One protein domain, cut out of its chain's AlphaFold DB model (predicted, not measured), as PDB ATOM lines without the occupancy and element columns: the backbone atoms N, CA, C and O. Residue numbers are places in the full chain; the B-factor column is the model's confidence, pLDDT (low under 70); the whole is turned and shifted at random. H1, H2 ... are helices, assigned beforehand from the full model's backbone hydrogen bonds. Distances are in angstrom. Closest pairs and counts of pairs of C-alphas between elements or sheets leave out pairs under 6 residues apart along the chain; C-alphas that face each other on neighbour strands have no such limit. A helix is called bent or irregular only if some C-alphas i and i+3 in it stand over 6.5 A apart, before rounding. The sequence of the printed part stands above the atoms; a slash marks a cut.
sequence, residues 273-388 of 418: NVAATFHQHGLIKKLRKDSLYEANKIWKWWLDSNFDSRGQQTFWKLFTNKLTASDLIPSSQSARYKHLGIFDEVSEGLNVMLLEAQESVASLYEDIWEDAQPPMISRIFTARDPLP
ATOM      1  N   ASN A 273      52.889  44.858  15.954       79.25
ATOM      2  CA  ASN A 273      54.017  45.783  16.006       79.25
ATOM      3  C   ASN A 273      54.255  46.440  14.637       79.25
ATOM      4  O   ASN A 273      55.172  46.074  13.904       79.25
ATOM      5  N   VAL A 274      53.462  47.471  14.336       80.62
ATOM      6  CA  VAL A 274      53.508  48.238  13.075       80.62
ATOM      7  C   VAL A 274      54.928  48.673  12.678       80.62
ATOM      8  O   VAL A 274      55.298  48.654  11.503       80.62
ATOM      9  N   ALA A 275      55.765  49.046  13.651       79.75
ATOM     10  CA  ALA A 275      57.140  49.462  13.383       79.75
ATOM     11  C   ALA A 275      58.023  48.298  12.898       79.75
ATOM     12  O   ALA A 275      58.868  48.496  12.022       79.75
ATOM     13  N   ALA A 276      57.818  47.094  13.440       83.62
ATOM     14  CA  ALA A 276      58.498  45.888  12.979       83.62
ATOM     15  C   ALA A 276      58.038  45.505  11.565       83.62
ATOM     16  O   ALA A 276      58.886  45.242  10.715       83.62
ATOM     17  N   THR A 277      56.735  45.593  11.278       84.25
ATOM     18  CA  THR A 277      56.169  45.333   9.944       84.25
ATOM     19  C   THR A 277      56.767  46.265   8.888       84.25
ATOM     20  O   THR A 277      57.281  45.819   7.862       84.25
ATOM     21  N   PHE A 278      56.819  47.574   9.155       86.38
ATOM     22  CA  PHE A 278      57.454  48.530   8.240       86.38
ATOM     23  C   PHE A 278      58.950  48.275   8.045       86.38
ATOM     24  O   PHE A 278      59.484  48.530   6.963       86.38
ATOM     25  N   HIS A 279      59.643  47.793   9.077       85.88
ATOM     26  CA  HIS A 279      61.051  47.430   8.971       85.88
ATOM     27  C   HIS A 279      61.248  46.177   8.105       85.88
ATOM     28  O   HIS A 279      62.106  46.180   7.222       85.88
ATOM     29  N   GLN A 280      60.446  45.133   8.330       89.12
ATOM     30  CA  GLN A 280      60.480  43.864   7.597       89.12
ATOM     31  C   GLN A 280      60.242  44.064   6.098       89.12
ATOM     32  O   GLN A 280      60.985  43.525   5.283       89.12
ATOM     33  N   HIS A 281      59.288  44.924   5.740       87.44
ATOM     34  CA  HIS A 281      58.981  45.271   4.347       87.44
ATOM     35  C   HIS A 281      59.875  46.383   3.772       87.44
ATOM     36  O   HIS A 281      59.641  46.887   2.675       87.44
ATOM     37  N   GLY A 282      60.918  46.805   4.499       87.62
ATOM     38  CA  GLY A 282      61.901  47.786   4.026       87.62
ATOM     39  C   GLY A 282      61.372  49.218   3.865       87.62
ATOM     40  O   GLY A 282      62.091  50.084   3.357       87.62
ATOM     41  N   LEU A 283      60.156  49.507   4.335       87.12
ATOM     42  CA  LEU A 283      59.488  50.796   4.152       87.12
ATOM     43  C   LEU A 283      60.193  51.938   4.887       87.12
ATOM     44  O   LEU A 283      60.212  53.061   4.391       87.12
ATOM     45  N   ILE A 284      60.855  51.651   6.014       87.62
ATOM     46  CA  ILE A 284      61.627  52.645   6.786       87.62
ATOM     47  C   ILE A 284      62.740  53.289   5.945       87.62
ATOM     48  O   ILE A 284      63.082  54.450   6.156       87.62
ATOM     49  N   LYS A 285      63.306  52.549   4.984       86.81
ATOM     50  CA  LYS A 285      64.351  53.058   4.081       86.81
ATOM     51  C   LYS A 285      63.783  53.709   2.818       86.81
ATOM     52  O   LYS A 285      64.502  54.454   2.160       86.81
ATOM     53  N   LYS A 286      62.533  53.396   2.467       88.06
ATOM     54  CA  LYS A 286      61.898  53.761   1.194       88.06
ATOM     55  C   LYS A 286      61.010  55.003   1.301       88.06
ATOM     56  O   LYS A 286      60.974  55.793   0.365       88.06
ATOM     57  N   LEU A 287      60.299  55.168   2.415       89.62
ATOM     58  CA  LEU A 287      59.248  56.174   2.581       89.62
ATOM     59  C   LEU A 287      59.664  57.289   3.542       89.62
ATOM     60  O   LEU A 287      60.503  57.096   4.427       89.62
ATOM     61  N   ARG A 288      59.050  58.472   3.402       90.88
ATOM     62  CA  ARG A 288      59.268  59.562   4.359       90.88
ATOM     63  C   ARG A 288      58.730  59.178   5.735       90.88
ATOM     64  O   ARG A 288      57.677  58.554   5.868       90.88
ATOM     65  N   LYS A 289      59.429  59.639   6.775       88.06
ATOM     66  CA  LYS A 289      59.038  59.423   8.177       88.06
ATOM     67  C   LYS A 289      57.618  59.925   8.462       88.06
ATOM     68  O   LYS A 289      56.877  59.254   9.174       88.06
ATOM     69  N   ASP A 290      57.239  61.056   7.871       87.19
ATOM     70  CA  ASP A 290      55.903  61.638   8.026       87.19
ATOM     71  C   ASP A 290      54.821  60.769   7.367       87.19
ATOM     72  O   ASP A 290      53.754  60.581   7.946       87.19
ATOM     73  N   SER A 291      55.111  60.159   6.213       88.56
ATOM     74  CA  SER A 291      54.200  59.224   5.537       88.56
ATOM     75  C   SER A 291      53.973  57.963   6.374       88.56
ATOM     76  O   SER A 291      52.835  57.540   6.555       88.56
ATOM     77  N   LEU A 292      55.040  57.398   6.954       87.75
ATOM     78  CA  LEU A 292      54.950  56.235   7.849       87.75
ATOM     79  C   LEU A 292      54.194  56.561   9.143       87.75
ATOM     80  O   LEU A 292      53.432  55.736   9.646       87.75
ATOM     81  N   TYR A 293      54.394  57.766   9.678       89.81
ATOM     82  CA  TYR A 293      53.668  58.240  10.850       89.81
ATOM     83  C   TYR A 293      52.166  58.363  10.571       89.81
ATOM     84  O   TYR A 293      51.362  57.859  11.353       89.81
ATOM     85  N   GLU A 294      51.783  58.979   9.450       89.25
ATOM     86  CA  GLU A 294      50.375  59.106   9.060       89.25
ATOM     87  C   GLU A 294      49.748  57.741   8.732       89.25
ATOM     88  O   GLU A 294      48.637  57.479   9.183       89.25
ATOM     89  N   ALA A 295      50.462  56.832   8.057       86.31
ATOM     90  CA  ALA A 295      49.982  55.468   7.808       86.31
ATOM     91  C   ALA A 295      49.701  54.709   9.118       86.31
ATOM     92  O   ALA A 295      48.605  54.186   9.302       86.31
ATOM     93  N   ASN A 296      50.643  54.714  10.069       87.62
ATOM     94  CA  ASN A 296      50.453  54.100  11.390       87.62
ATOM     95  C   ASN A 296      49.291  54.746  12.160       87.62
ATOM     96  O   ASN A 296      48.501  54.063  12.803       87.62
ATOM     97  N   LYS A 297      49.156  56.072  12.086       87.12
ATOM     98  CA  LYS A 297      48.059  56.792  12.735       87.12
ATOM     99  C   LYS A 297      46.698  56.408  12.156       87.12
ATOM    100  O   LYS A 297      45.765  56.206  12.927       87.12
ATOM    101  N   ILE A 298      46.580  56.314  10.831       85.06
ATOM    102  CA  ILE A 298      45.349  55.882  10.154       85.06
ATOM    103  C   ILE A 298      45.035  54.434  10.517       85.06
ATOM    104  O   ILE A 298      43.891  54.142  10.833       85.06
ATOM    105  N   TRP A 299      46.039  53.557  10.540       85.44
ATOM    106  CA  TRP A 299      45.873  52.156  10.924       85.44
ATOM    107  C   TRP A 299      45.391  51.989  12.363       85.44
ATOM    108  O   TRP A 299      44.411  51.295  12.602       85.44
ATOM    109  N   LYS A 300      46.016  52.684  13.318       81.75
ATOM    110  CA  LYS A 300      45.579  52.670  14.719       81.75
ATOM    111  C   LYS A 300      44.187  53.245  14.890       81.75
ATOM    112  O   LYS A 300      43.355  52.628  15.529       81.75
ATOM    113  N   TRP A 301      43.914  54.392  14.270       80.38
ATOM    114  CA  TRP A 301      42.571  54.962  14.287       80.38
ATOM    115  C   TRP A 301      41.546  54.003  13.676       80.38
ATOM    116  O   TRP A 301      40.440  53.890  14.198       80.38
ATOM    117  N   TRP A 302      41.907  53.305  12.598       77.25
ATOM    118  CA  TRP A 302      41.056  52.315  11.956       77.25
ATOM    119  C   TRP A 302      40.769  51.138  12.887       77.25
ATOM    120  O   TRP A 302      39.592  50.832  13.076       77.25
ATOM    121  N   LEU A 303      41.801  50.555  13.503       73.00
ATOM    122  CA  LEU A 303      41.658  49.517  14.521       73.00
ATOM    123  C   LEU A 303      40.772  50.022  15.665       73.00
ATOM    124  O   LEU A 303      39.757  49.417  15.951       73.00
ATOM    125  N   ASP A 304      41.061  51.179  16.251       69.75
ATOM    126  CA  ASP A 304      40.320  51.690  17.409       69.75
ATOM    127  C   ASP A 304      38.855  52.054  17.088       69.75
ATOM    128  O   ASP A 304      37.982  51.927  17.946       69.75
ATOM    129  N   SER A 305      38.570  52.513  15.863       62.94
ATOM    130  CA  SER A 305      37.258  53.070  15.486       62.94
ATOM    131  C   SER A 305      36.341  52.084  14.763       62.94
ATOM    132  O   SER A 305      35.128  52.230  14.838       62.94
ATOM    133  N   ASN A 306      36.863  51.062  14.075       61.34
ATOM    134  CA  ASN A 306      36.036  50.096  13.329       61.34
ATOM    135  C   ASN A 306      35.551  48.919  14.193       61.34
ATOM    136  O   ASN A 306      35.231  47.851  13.675       61.34
ATOM    137  N   PHE A 307      35.425  49.122  15.505       55.44
ATOM    138  CA  PHE A 307      34.682  48.212  16.382       55.44
ATOM    139  C   PHE A 307      33.346  48.805  16.871       55.44
ATOM    140  O   PHE A 307      32.635  48.162  17.646       55.44
ATOM    141  N   ASP A 308      32.963  49.991  16.378       51.50
ATOM    142  CA  ASP A 308      31.602  50.531  16.477       51.50
ATOM    143  C   ASP A 308      30.728  50.127  15.263       51.50
ATOM    144  O   ASP A 308      31.152  49.366  14.391       51.50
ATOM    145  N   SER A 309      29.473  50.583  15.195       45.50
ATOM    146  CA  SER A 309      28.504  50.169  14.161       45.50
ATOM    147  C   SER A 309      28.911  50.482  12.711       45.50
ATOM    148  O   SER A 309      28.387  49.838  11.804       45.50
ATOM    149  N   ARG A 310      29.858  51.404  12.456       48.62
ATOM    150  CA  ARG A 310      30.421  51.648  11.108       48.62
ATOM    151  C   ARG A 310      31.570  50.701  10.759       48.62
ATOM    152  O   ARG A 310      31.930  50.575   9.593       48.62
ATOM    153  N   GLY A 311      32.119  50.015  11.753       53.09
ATOM    154  CA  GLY A 311      33.212  49.066  11.609       53.09
ATOM    155  C   GLY A 311      32.868  47.745  10.928       53.09
ATOM    156  O   GLY A 311      33.742  47.095  10.355       53.09
ATOM    157  N   GLN A 312      31.582  47.382  10.927       52.53
ATOM    158  CA  GLN A 312      31.085  46.070  10.509       52.53
ATOM    159  C   GLN A 312      31.424  45.733   9.045       52.53
ATOM    160  O   GLN A 312      31.883  44.627   8.762       52.53
ATOM    161  N   GLN A 313      31.275  46.670   8.096       55.34
ATOM    162  CA  GLN A 313      31.599  46.373   6.691       55.34
ATOM    163  C   GLN A 313      33.057  46.598   6.323       55.34
ATOM    164  O   GLN A 313      33.554  45.915   5.431       55.34
ATOM    165  N   THR A 314      33.765  47.522   6.974       58.25
ATOM    166  CA  THR A 314      35.210  47.666   6.745       58.25
ATOM    167  C   THR A 314      35.933  46.403   7.208       58.25
ATOM    168  O   THR A 314      36.839  45.922   6.533       58.25
ATOM    169  N   PHE A 315      35.445  45.804   8.296       61.53
ATOM    170  CA  PHE A 315      35.870  44.494   8.754       61.53
ATOM    171  C   PHE A 315      35.474  43.369   7.786       61.53
ATOM    172  O   PHE A 315      36.320  42.561   7.419       61.53
ATOM    173  N   TRP A 316      34.236  43.349   7.276       62.88
ATOM    174  CA  TRP A 316      33.840  42.369   6.253       62.88
ATOM    175  C   TRP A 316      34.692  42.461   4.984       62.88
ATOM    176  O   TRP A 316      35.069  41.450   4.394       62.88
ATOM    177  N   LYS A 317      35.052  43.677   4.570       66.06
ATOM    178  CA  LYS A 317      35.990  43.900   3.471       66.06
ATOM    179  C   LYS A 317      37.381  43.358   3.808       66.06
ATOM    180  O   LYS A 317      38.020  42.822   2.911       66.06
ATOM    181  N   LEU A 318      37.854  43.465   5.053       69.56
ATOM    182  CA  LEU A 318      39.116  42.836   5.458       69.56
ATOM    183  C   LEU A 318      39.001  41.308   5.354       69.56
ATOM    184  O   LEU A 318      39.806  40.681   4.673       69.56
ATOM    185  N   PHE A 319      37.943  40.741   5.940       62.34
ATOM    186  CA  PHE A 319      37.666  39.304   5.986       62.34
ATOM    187  C   PHE A 319      37.470  38.672   4.599       62.34
ATOM    188  O   PHE A 319      37.873  37.541   4.362       62.34
ATOM    189  N   THR A 320      36.901  39.417   3.648       59.34
ATOM    190  CA  THR A 320      36.688  38.970   2.258       59.34
ATOM    191  C   THR A 320      37.806  39.372   1.296       59.34
ATOM    192  O   THR A 320      37.645  39.212   0.084       59.34
ATOM    193  N   ASN A 321      38.917  39.916   1.802       67.19
ATOM    194  CA  ASN A 321      40.035  40.403   0.991       67.19
ATOM    195  C   ASN A 321      39.628  41.471  -0.058       67.19
ATOM    196  O   ASN A 321      40.120  41.515  -1.183       67.19
ATOM    197  N   LYS A 322      38.664  42.326   0.299       69.56
ATOM    198  CA  LYS A 322      38.142  43.441  -0.515       69.56
ATOM    199  C   LYS A 322      38.527  44.820   0.028       69.56
ATOM    200  O   LYS A 322      38.156  45.825  -0.573       69.56
ATOM    201  N   LEU A 323      39.208  44.891   1.173       76.38
ATOM    202  CA  LEU A 323      39.596  46.155   1.798       76.38
ATOM    203  C   LEU A 323      40.838  46.741   1.129       76.38
ATOM    204  O   LEU A 323      41.854  46.062   0.996       76.38
ATOM    205  N   THR A 324      40.765  48.013   0.743       82.31
ATOM    206  CA  THR A 324      41.873  48.739   0.109       82.31
ATOM    207  C   THR A 324      42.368  49.888   0.985       82.31
ATOM    208  O   THR A 324      41.621  50.421   1.806       82.31
ATOM    209  N   ALA A 325      43.606  50.359   0.779       82.06
ATOM    210  CA  ALA A 325      44.106  51.542   1.489       82.06
ATOM    211  C   ALA A 325      43.240  52.791   1.246       82.06
ATOM    212  O   ALA A 325      43.094  53.629   2.134       82.06
ATOM    213  N   SER A 326      42.611  52.910   0.073       78.25
ATOM    214  CA  SER A 326      41.663  53.991  -0.209       78.25
ATOM    215  C   SER A 326      40.395  53.938   0.642       78.25
ATOM    216  O   SER A 326      39.844  54.996   0.929       78.25
ATOM    217  N   ASP A 327      39.952  52.750   1.067       75.00
ATOM    218  CA  ASP A 327      38.833  52.617   2.006       75.00
ATOM    219  C   ASP A 327      39.228  53.075   3.423       75.00
ATOM    220  O   ASP A 327      38.379  53.545   4.178       75.00
ATOM    221  N   LEU A 328      40.514  52.956   3.783       78.06
ATOM    222  CA  LEU A 328      41.040  53.350   5.094       78.06
ATOM    223  C   LEU A 328      41.258  54.859   5.231       78.06
ATOM    224  O   LEU A 328      41.134  55.406   6.325       78.06
ATOM    225  N   ILE A 329      41.628  55.538   4.140       81.69
ATOM    226  CA  ILE A 329      41.957  56.966   4.157       81.69
ATOM    227  C   ILE A 329      40.660  57.786   4.066       81.69
ATOM    228  O   ILE A 329      40.020  57.793   3.012       81.69
ATOM    229  N   PRO A 330      40.293  58.576   5.097       78.19
ATOM    230  CA  PRO A 330      39.110  59.427   5.022       78.19
ATOM    231  C   PRO A 330      39.200  60.399   3.841       78.19
ATOM    232  O   PRO A 330      40.254  60.988   3.592       78.19
ATOM    233  N   SER A 331      38.087  60.635   3.144       74.50
ATOM    234  CA  SER A 331      38.039  61.516   1.963       74.50
ATOM    235  C   SER A 331      38.595  62.922   2.236       74.50
ATOM    236  O   SER A 331      39.311  63.487   1.406       74.50
ATOM    237  N   SER A 332      38.354  63.451   3.441       75.62
ATOM    238  CA  SER A 332      38.899  64.728   3.918       75.62
ATOM    239  C   SER A 332      40.426  64.727   4.063       75.62
ATOM    240  O   SER A 332      41.069  65.744   3.802       75.62
ATOM    241  N   GLN A 333      41.025  63.592   4.430       80.00
ATOM    242  CA  GLN A 333      42.478  63.433   4.527       80.00
ATOM    243  C   GLN A 333      43.108  63.103   3.170       80.00
ATOM    244  O   GLN A 333      44.209  63.567   2.890       80.00
ATOM    245  N   SER A 334      42.398  62.393   2.284       82.62
ATOM    246  CA  SER A 334      42.871  62.086   0.926       82.62
ATOM    247  C   SER A 334      43.254  63.355   0.158       82.62
ATOM    248  O   SER A 334      44.359  63.445  -0.377       82.62
ATOM    249  N   ALA A 335      42.391  64.379   0.166       82.44
ATOM    250  CA  ALA A 335      42.673  65.657  -0.493       82.44
ATOM    251  C   ALA A 335      43.911  66.354   0.098       82.44
ATOM    252  O   ALA A 335      44.760  66.863  -0.637       82.44
ATOM    253  N   ARG A 336      44.053  66.321   1.428       87.00
ATOM    254  CA  ARG A 336      45.204  66.892   2.132       87.00
ATOM    255  C   ARG A 336      46.501  66.160   1.790       87.00
ATOM    256  O   ARG A 336      47.498  66.808   1.489       87.00
ATOM    257  N   TYR A 337      46.509  64.831   1.811       88.44
ATOM    258  CA  TYR A 337      47.701  64.038   1.509       88.44
ATOM    259  C   TYR A 337      48.118  64.147   0.044       88.44
ATOM    260  O   TYR A 337      49.314  64.174  -0.240       88.44
ATOM    261  N   LYS A 338      47.154  64.284  -0.874       87.56
ATOM    262  CA  LYS A 338      47.428  64.593  -2.284       87.56
ATOM    263  C   LYS A 338      48.091  65.960  -2.429       87.56
ATOM    264  O   LYS A 338      49.106  66.067  -3.103       87.56
ATOM    265  N   HIS A 339      47.589  66.981  -1.730       87.00
ATOM    266  CA  HIS A 339      48.204  68.312  -1.719       87.00
ATOM    267  C   HIS A 339      49.623  68.306  -1.123       87.00
ATOM    268  O   HIS A 339      50.505  69.012  -1.600       87.00
ATOM    269  N   LEU A 340      49.863  67.504  -0.084       86.81
ATOM    270  CA  LEU A 340      51.188  67.332   0.525       86.81
ATOM    271  C   LEU A 340      52.117  66.409  -0.287       86.81
ATOM    272  O   LEU A 340      53.282  66.241   0.074       86.81
ATOM    273  N   GLY A 341      51.610  65.794  -1.360       89.56
ATOM    274  CA  GLY A 341      52.347  64.839  -2.181       89.56
ATOM    275  C   GLY A 341      52.775  63.579  -1.427       89.56
ATOM    276  O   GLY A 341      53.784  62.994  -1.799       89.56
ATOM    277  N   ILE A 342      52.078  63.191  -0.349       90.06
ATOM    278  CA  ILE A 342      52.383  61.996   0.471       90.06
ATOM    279  C   ILE A 342      51.353  60.873   0.298       90.06
ATOM    280  O   ILE A 342      51.503  59.818   0.901       90.06
ATOM    281  N   PHE A 343      50.293  61.085  -0.492       89.12
ATOM    282  CA  PHE A 343      49.178  60.135  -0.609       89.12
ATOM    283  C   PHE A 343      49.625  58.730  -1.029       89.12
ATOM    284  O   PHE A 343      49.203  57.755  -0.409       89.12
ATOM    285  N   ASP A 344      50.497  58.630  -2.032       89.81
ATOM    286  CA  ASP A 344      50.959  57.336  -2.542       89.81
ATOM    287  C   ASP A 344      51.832  56.608  -1.512       89.81
ATOM    288  O   ASP A 344      51.662  55.413  -1.297       89.81
ATOM    289  N   GLU A 345      52.692  57.336  -0.792       89.75
ATOM    290  CA  GLU A 345      53.537  56.772   0.269       89.75
ATOM    291  C   GLU A 345      52.716  56.310   1.482       89.75
ATOM    292  O   GLU A 345      52.981  55.254   2.054       89.75
ATOM    293  N   VAL A 346      51.699  57.085   1.879       87.50
ATOM    294  CA  VAL A 346      50.767  56.698   2.951       87.50
ATOM    295  C   VAL A 346      49.970  55.462   2.532       87.50
ATOM    296  O   VAL A 346      49.841  54.523   3.315       87.50
ATOM    297  N   SER A 347      49.480  55.432   1.289       88.44
ATOM    298  CA  SER A 347      48.741  54.288   0.743       88.44
ATOM    299  C   SER A 347      49.610  53.034   0.669       88.44
ATOM    300  O   SER A 347      49.138  51.949   0.987       88.44
ATOM    301  N   GLU A 348      50.886  53.173   0.308       89.88
ATOM    302  CA  GLU A 348      51.843  52.067   0.282       89.88
ATOM    303  C   GLU A 348      52.087  51.482   1.681       89.88
ATOM    304  O   GLU A 348      52.028  50.266   1.853       89.88
ATOM    305  N   GLY A 349      52.277  52.332   2.696       87.19
ATOM    306  CA  GLY A 349      52.389  51.878   4.086       87.19
ATOM    307  C   GLY A 349      51.134  51.156   4.585       87.19
ATOM    308  O   GLY A 349      51.235  50.122   5.243       87.19
ATOM    309  N   LEU A 350      49.950  51.666   4.239       87.62
ATOM    310  CA  LEU A 350      48.669  51.041   4.579       87.62
ATOM    311  C   LEU A 350      48.452  49.706   3.857       87.62
ATOM    312  O   LEU A 350      47.970  48.767   4.478       87.62
ATOM    313  N   ASN A 351      48.830  49.596   2.582       88.25
ATOM    314  CA  ASN A 351      48.692  48.358   1.812       88.25
ATOM    315  C   ASN A 351      49.517  47.211   2.407       88.25
ATOM    316  O   ASN A 351      49.050  46.080   2.415       88.25
ATOM    317  N   VAL A 352      50.712  47.492   2.938       86.81
ATOM    318  CA  VAL A 352      51.524  46.470   3.619       86.81
ATOM    319  C   VAL A 352      50.850  45.979   4.902       86.81
ATOM    320  O   VAL A 352      50.806  44.779   5.142       86.81
ATOM    321  N   MET A 353      50.284  46.881   5.709       85.12
ATOM    322  CA  MET A 353      49.549  46.475   6.917       85.12
ATOM    323  C   MET A 353      48.261  45.718   6.584       85.12
ATOM    324  O   MET A 353      47.919  44.759   7.266       85.12
ATOM    325  N   LEU A 354      47.569  46.124   5.515       85.25
ATOM    326  CA  LEU A 354      46.401  45.413   5.006       85.25
ATOM    327  C   LEU A 354      46.748  44.007   4.537       85.25
ATOM    328  O   LEU A 354      46.001  43.094   4.855       85.25
ATOM    329  N   LEU A 355      47.860  43.836   3.822       83.69
ATOM    330  CA  LEU A 355      48.291  42.529   3.337       83.69
ATOM    331  C   LEU A 355      48.547  41.565   4.500       83.69
ATOM    332  O   LEU A 355      48.000  40.473   4.501       83.69
ATOM    333  N   GLU A 356      49.299  41.996   5.514       81.19
ATOM    334  CA  GLU A 356      49.557  41.191   6.719       81.19
ATOM    335  C   GLU A 356      48.249  40.825   7.431       81.19
ATOM    336  O   GLU A 356      48.007  39.666   7.753       81.19
ATOM    337  N   ALA A 357      47.346  41.795   7.603       77.19
ATOM    338  CA  ALA A 357      46.051  41.533   8.219       77.19
ATOM    339  C   ALA A 357      45.161  40.607   7.375       77.19
ATOM    340  O   ALA A 357      44.405  39.814   7.925       77.19
ATOM    341  N   GLN A 358      45.236  40.691   6.046       76.31
ATOM    342  CA  GLN A 358      44.525  39.799   5.132       76.31
ATOM    343  C   GLN A 358      45.102  38.388   5.183       76.31
ATOM    344  O   GLN A 358      44.330  37.439   5.218       76.31
ATOM    345  N   GLU A 359      46.422  38.229   5.242       74.69
ATOM    346  CA  GLU A 359      47.078  36.925   5.387       74.69
ATOM    347  C   GLU A 359      46.706  36.248   6.714       74.69
ATOM    348  O   GLU A 359      46.390  35.059   6.714       74.69
ATOM    349  N   SER A 360      46.628  37.004   7.815       70.44
ATOM    350  CA  SER A 360      46.168  36.493   9.117       70.44
ATOM    351  C   SER A 360      44.699  36.053   9.130       70.44
ATOM    352  O   SER A 360      44.299  35.281   9.997       70.44
ATOM    353  N   VAL A 361      43.877  36.552   8.200       63.94
ATOM    354  CA  VAL A 361      42.423  36.318   8.171       63.94
ATOM    355  C   VAL A 361      42.001  35.376   7.031       63.94
ATOM    356  O   VAL A 361      40.957  34.728   7.118       63.94
ATOM    357  N   ALA A 362      42.810  35.246   5.975       57.91
ATOM    358  CA  ALA A 362      42.474  34.520   4.750       57.91
ATOM    359  C   ALA A 362      42.245  33.017   4.960       57.91
ATOM    360  O   ALA A 362      41.363  32.458   4.309       57.91
ATOM    361  N   SER A 363      42.983  32.364   5.866       56.91
ATOM    362  CA  SER A 363      42.752  30.944   6.171       56.91
ATOM    363  C   SER A 363      41.405  30.719   6.861       56.91
ATOM    364  O   SER A 363      40.716  29.751   6.573       56.91
ATOM    365  N   LEU A 364      40.957  31.662   7.693       57.62
ATOM    366  CA  LEU A 364      39.722  31.506   8.464       57.62
ATOM    367  C   LEU A 364      38.455  31.718   7.648       57.62
ATOM    368  O   LEU A 364      37.412  31.175   7.998       57.62
ATOM    369  N   TYR A 365      38.525  32.508   6.578       55.66
ATOM    370  CA  TYR A 365      37.382  32.722   5.693       55.66
ATOM    371  C   TYR A 365      36.936  31.422   5.012       55.66
ATOM    372  O   TYR A 365      35.742  31.118   4.988       55.66
ATOM    373  N   GLU A 366      37.892  30.668   4.466       56.81
ATOM    374  CA  GLU A 366      37.606  29.397   3.801       56.81
ATOM    375  C   GLU A 366      37.302  28.308   4.840       56.81
ATOM    376  O   GLU A 366      36.281  27.642   4.698       56.81
ATOM    377  N   ASP A 367      38.057  28.216   5.944       59.00
ATOM    378  CA  ASP A 367      37.839  27.200   6.990       59.00
ATOM    379  C   ASP A 367      36.448  27.315   7.648       59.00
ATOM    380  O   ASP A 367      35.722  26.329   7.753       59.00
ATOM    381  N   ILE A 368      36.009  28.529   8.021       59.09
ATOM    382  CA  ILE A 368      34.673  28.747   8.613       59.09
ATOM    383  C   ILE A 368      33.568  28.363   7.623       59.09
ATOM    384  O   ILE A 368      32.510  27.889   8.035       59.09
ATOM    385  N   TRP A 369      33.776  28.582   6.323       57.16
ATOM    386  CA  TRP A 369      32.764  28.292   5.311       57.16
ATOM    387  C   TRP A 369      32.758  26.823   4.884       57.16
ATOM    388  O   TRP A 369      31.683  26.281   4.627       57.16
ATOM    389  N   GLU A 370      33.920  26.174   4.832       59.31
ATOM    390  CA  GLU A 370      34.059  24.737   4.592       59.31
ATOM    391  C   GLU A 370      33.469  23.922   5.751       59.31
ATOM    392  O   GLU A 370      32.666  23.021   5.502       59.31
ATOM    393  N   ASP A 371      33.751  24.305   7.002       51.75
ATOM    394  CA  ASP A 371      33.217  23.642   8.200       51.75
ATOM    395  C   ASP A 371      31.720  23.903   8.406       51.75
ATOM    396  O   ASP A 371      30.985  23.041   8.898       51.75
ATOM    397  N   ALA A 372      31.238  25.086   8.012       49.91
ATOM    398  CA  ALA A 372      29.833  25.452   8.143       49.91
ATOM    399  C   ALA A 372      28.971  25.066   6.938       49.91
ATOM    400  O   ALA A 372      27.772  25.341   7.002       49.91
ATOM    401  N   GLN A 373      29.511  24.452   5.866       52.56
ATOM    402  CA  GLN A 373      28.710  24.043   4.704       52.56
ATOM    403  C   GLN A 373      27.573  23.115   5.140       52.56
ATOM    404  O   GLN A 373      27.790  21.925   5.396       52.56
ATOM    405  N   PRO A 374      26.316  23.586   5.163       47.31
ATOM    406  CA  PRO A 374      25.226  22.704   5.483       47.31
ATOM    407  C   PRO A 374      24.882  21.951   4.192       47.31
ATOM    408  O   PRO A 374      24.729  22.579   3.137       47.31
ATOM    409  N   PRO A 375      24.564  20.648   4.250       46.78
ATOM    410  CA  PRO A 375      23.878  19.942   3.160       46.78
ATOM    411  C   PRO A 375      22.487  20.537   2.799       46.78
ATOM    412  O   PRO A 375      21.726  19.934   2.040       46.78
ATOM    413  N   MET A 376      22.121  21.717   3.329       44.50
ATOM    414  CA  MET A 376      20.899  22.466   3.026       44.50
ATOM    415  C   MET A 376      21.002  23.411   1.828       44.50
ATOM    416  O   MET A 376      19.969  23.597   1.197       44.50
ATOM    417  N   ILE A 377      22.168  23.960   1.440       43.78
ATOM    418  CA  ILE A 377      22.232  24.844   0.247       43.78
ATOM    419  C   ILE A 377      21.742  24.074  -0.989       43.78
ATOM    420  O   ILE A 377      20.919  24.568  -1.757       43.78
ATOM    421  N   SER A 378      22.123  22.800  -1.121       42.31
ATOM    422  CA  SER A 378      21.600  21.941  -2.186       42.31
ATOM    423  C   SER A 378      20.103  21.641  -2.048       42.31
ATOM    424  O   SER A 378      19.449  21.456  -3.064       42.31
ATOM    425  N   ARG A 379      19.537  21.601  -0.830       43.22
ATOM    426  CA  ARG A 379      18.104  21.325  -0.583       43.22
ATOM    427  C   ARG A 379      17.204  22.550  -0.777       43.22
ATOM    428  O   ARG A 379      16.075  22.399  -1.230       43.22
ATOM    429  N   ILE A 380      17.696  23.752  -0.475       45.56
ATOM    430  CA  ILE A 380      16.965  25.017  -0.669       45.56
ATOM    431  C   ILE A 380      16.758  25.290  -2.166       45.56
ATOM    432  O   ILE A 380      15.718  25.813  -2.565       45.56
ATOM    433  N   PHE A 381      17.710  24.878  -3.011       47.41
ATOM    434  CA  PHE A 381      17.674  25.117  -4.457       47.41
ATOM    435  C   PHE A 381      17.274  23.888  -5.304       47.41
ATOM    436  O   PHE A 381      17.288  23.956  -6.538       47.41
ATOM    437  N   THR A 382      16.843  22.772  -4.698       38.12
ATOM    438  CA  THR A 382      16.318  21.615  -5.448       38.12
ATOM    439  C   THR A 382      14.873  21.817  -5.890       38.12
ATOM    440  O   THR A 382      13.943  21.517  -5.153       38.12
ATOM    441  N   ALA A 383      14.719  22.315  -7.118       34.31
ATOM    442  CA  ALA A 383      13.701  21.984  -8.125       34.31
ATOM    443  C   ALA A 383      13.569  23.192  -9.063       34.31
ATOM    444  O   ALA A 383      12.981  24.227  -8.728       34.31
ATOM    445  N   ARG A 384      14.138  23.088 -10.267       37.91
ATOM    446  CA  ARG A 384      13.673  23.910 -11.386       37.91
ATOM    447  C   ARG A 384      12.284  23.393 -11.731       37.91
ATOM    448  O   ARG A 384      12.187  22.290 -12.250       37.91
ATOM    449  N   ASP A 385      11.249  24.180 -11.477       31.75
ATOM    450  CA  ASP A 385      10.053  24.077 -12.301       31.75
ATOM    451  C   ASP A 385      10.317  24.933 -13.543       31.75
ATOM    452  O   ASP A 385      10.441  26.156 -13.424       31.75
ATOM    453  N   PRO A 386      10.504  24.330 -14.730       31.50
ATOM    454  CA  PRO A 386      10.577  25.096 -15.955       31.50
ATOM    455  C   PRO A 386       9.155  25.545 -16.303       31.50
ATOM    456  O   PRO A 386       8.320  24.741 -16.718       31.50
ATOM    457  N   LEU A 387       8.872  26.837 -16.161       29.44
ATOM    458  CA  LEU A 387       7.727  27.460 -16.818       29.44
ATOM    459  C   LEU A 387       8.194  28.474 -17.868       29.44
ATOM    460  O   LEU A 387       9.313  28.983 -17.807       29.44
ATOM    461  N   PRO A 388       7.391  28.659 -18.924       32.12
ATOM    462  CA  PRO A 388       7.918  28.830 -20.256       32.12
ATOM    463  C   PRO A 388       7.842  30.294 -20.657       32.12
ATOM    464  O   PRO A 388       6.799  30.767 -21.097       32.12
TER     465      PRO A 388
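Overview. This is residues 273 to 388 of the 418 residues of an uncharacterized protein of Venturia effusa (UniProt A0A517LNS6). What shape do these atoms make? Helices H1 to H6 gather about H7a, the first arm of the long bent helix H7, in a compact body, and residues 367 to 388 stick out as a tail with short H8. What is it built of? The printed part has 116 residues with eight named helices, H1 to H8 in order, and no named strand: all helix. How spread is it? It is loose, with a radius of gyration of the C-alphas of 19.5 A and spans of 62 by 32 by 27 A.

Along the chain. Where are the first helices? H1 is residues 274 to 280, beginning at C-alpha (53.508, 48.238, 13.075); H2 is 283 to 286, H3 289 to 305 at 23.8 A, and H4 311 to 319 at 12.1 A. What follows? H5 is 325 to 328, H6 331 to 339, H7 343 to 371, and H8 377 to 380, ending at C-alpha (16.965, 25.017, -0.669). Is H7 straight? By its hydrogen bonds it was assigned as one helix, but it is bent, with C-alphas 360 and 363 7.2 A apart; arms H7a, 343 to 360 at 25.7 A, and H7b, 363 to 371, stand at a steep tilt of 40 degrees.

Arrangement. What touches the hub, H7? H1 touches residues 349 to 353 of H7a alone, about perpendicular at 89 degrees, closest C-alphas Phe 278 and Gly 349, 7.4 A. H3 touches H7a the same way at a steep 48 degrees, closest C-alphas Ser 291 and Val 346, 5.0 A. H4 and H5 touch H7a too, their closest C-alphas being Leu 318 and Gln 358, 6.2 A, and Ala 325 and Ser 347, 5.4 A. What of H2, H6 and H8? H2 and H6 are close to H7a but not clearly touching, at 7.2 A and 4.7 A between closest C-alphas; H8 is apart from both arms. Are the backbones helical? Every O i to N i+4 pair is within hydrogen-bond range in H1, H3, H4, H7a and H7b, and 4 of 5 in H6; H2, H5 and H8 are too short for one.

Size, cuts and confidence. How large is it? The farthest C-alphas, Lys 285 and Pro 388, are 66.1 A apart. Is it continuous and confident? The printed part has no cut, its links between helices are tight, and pLDDT is under 70 in residues 304 to 322 and 361 to 388.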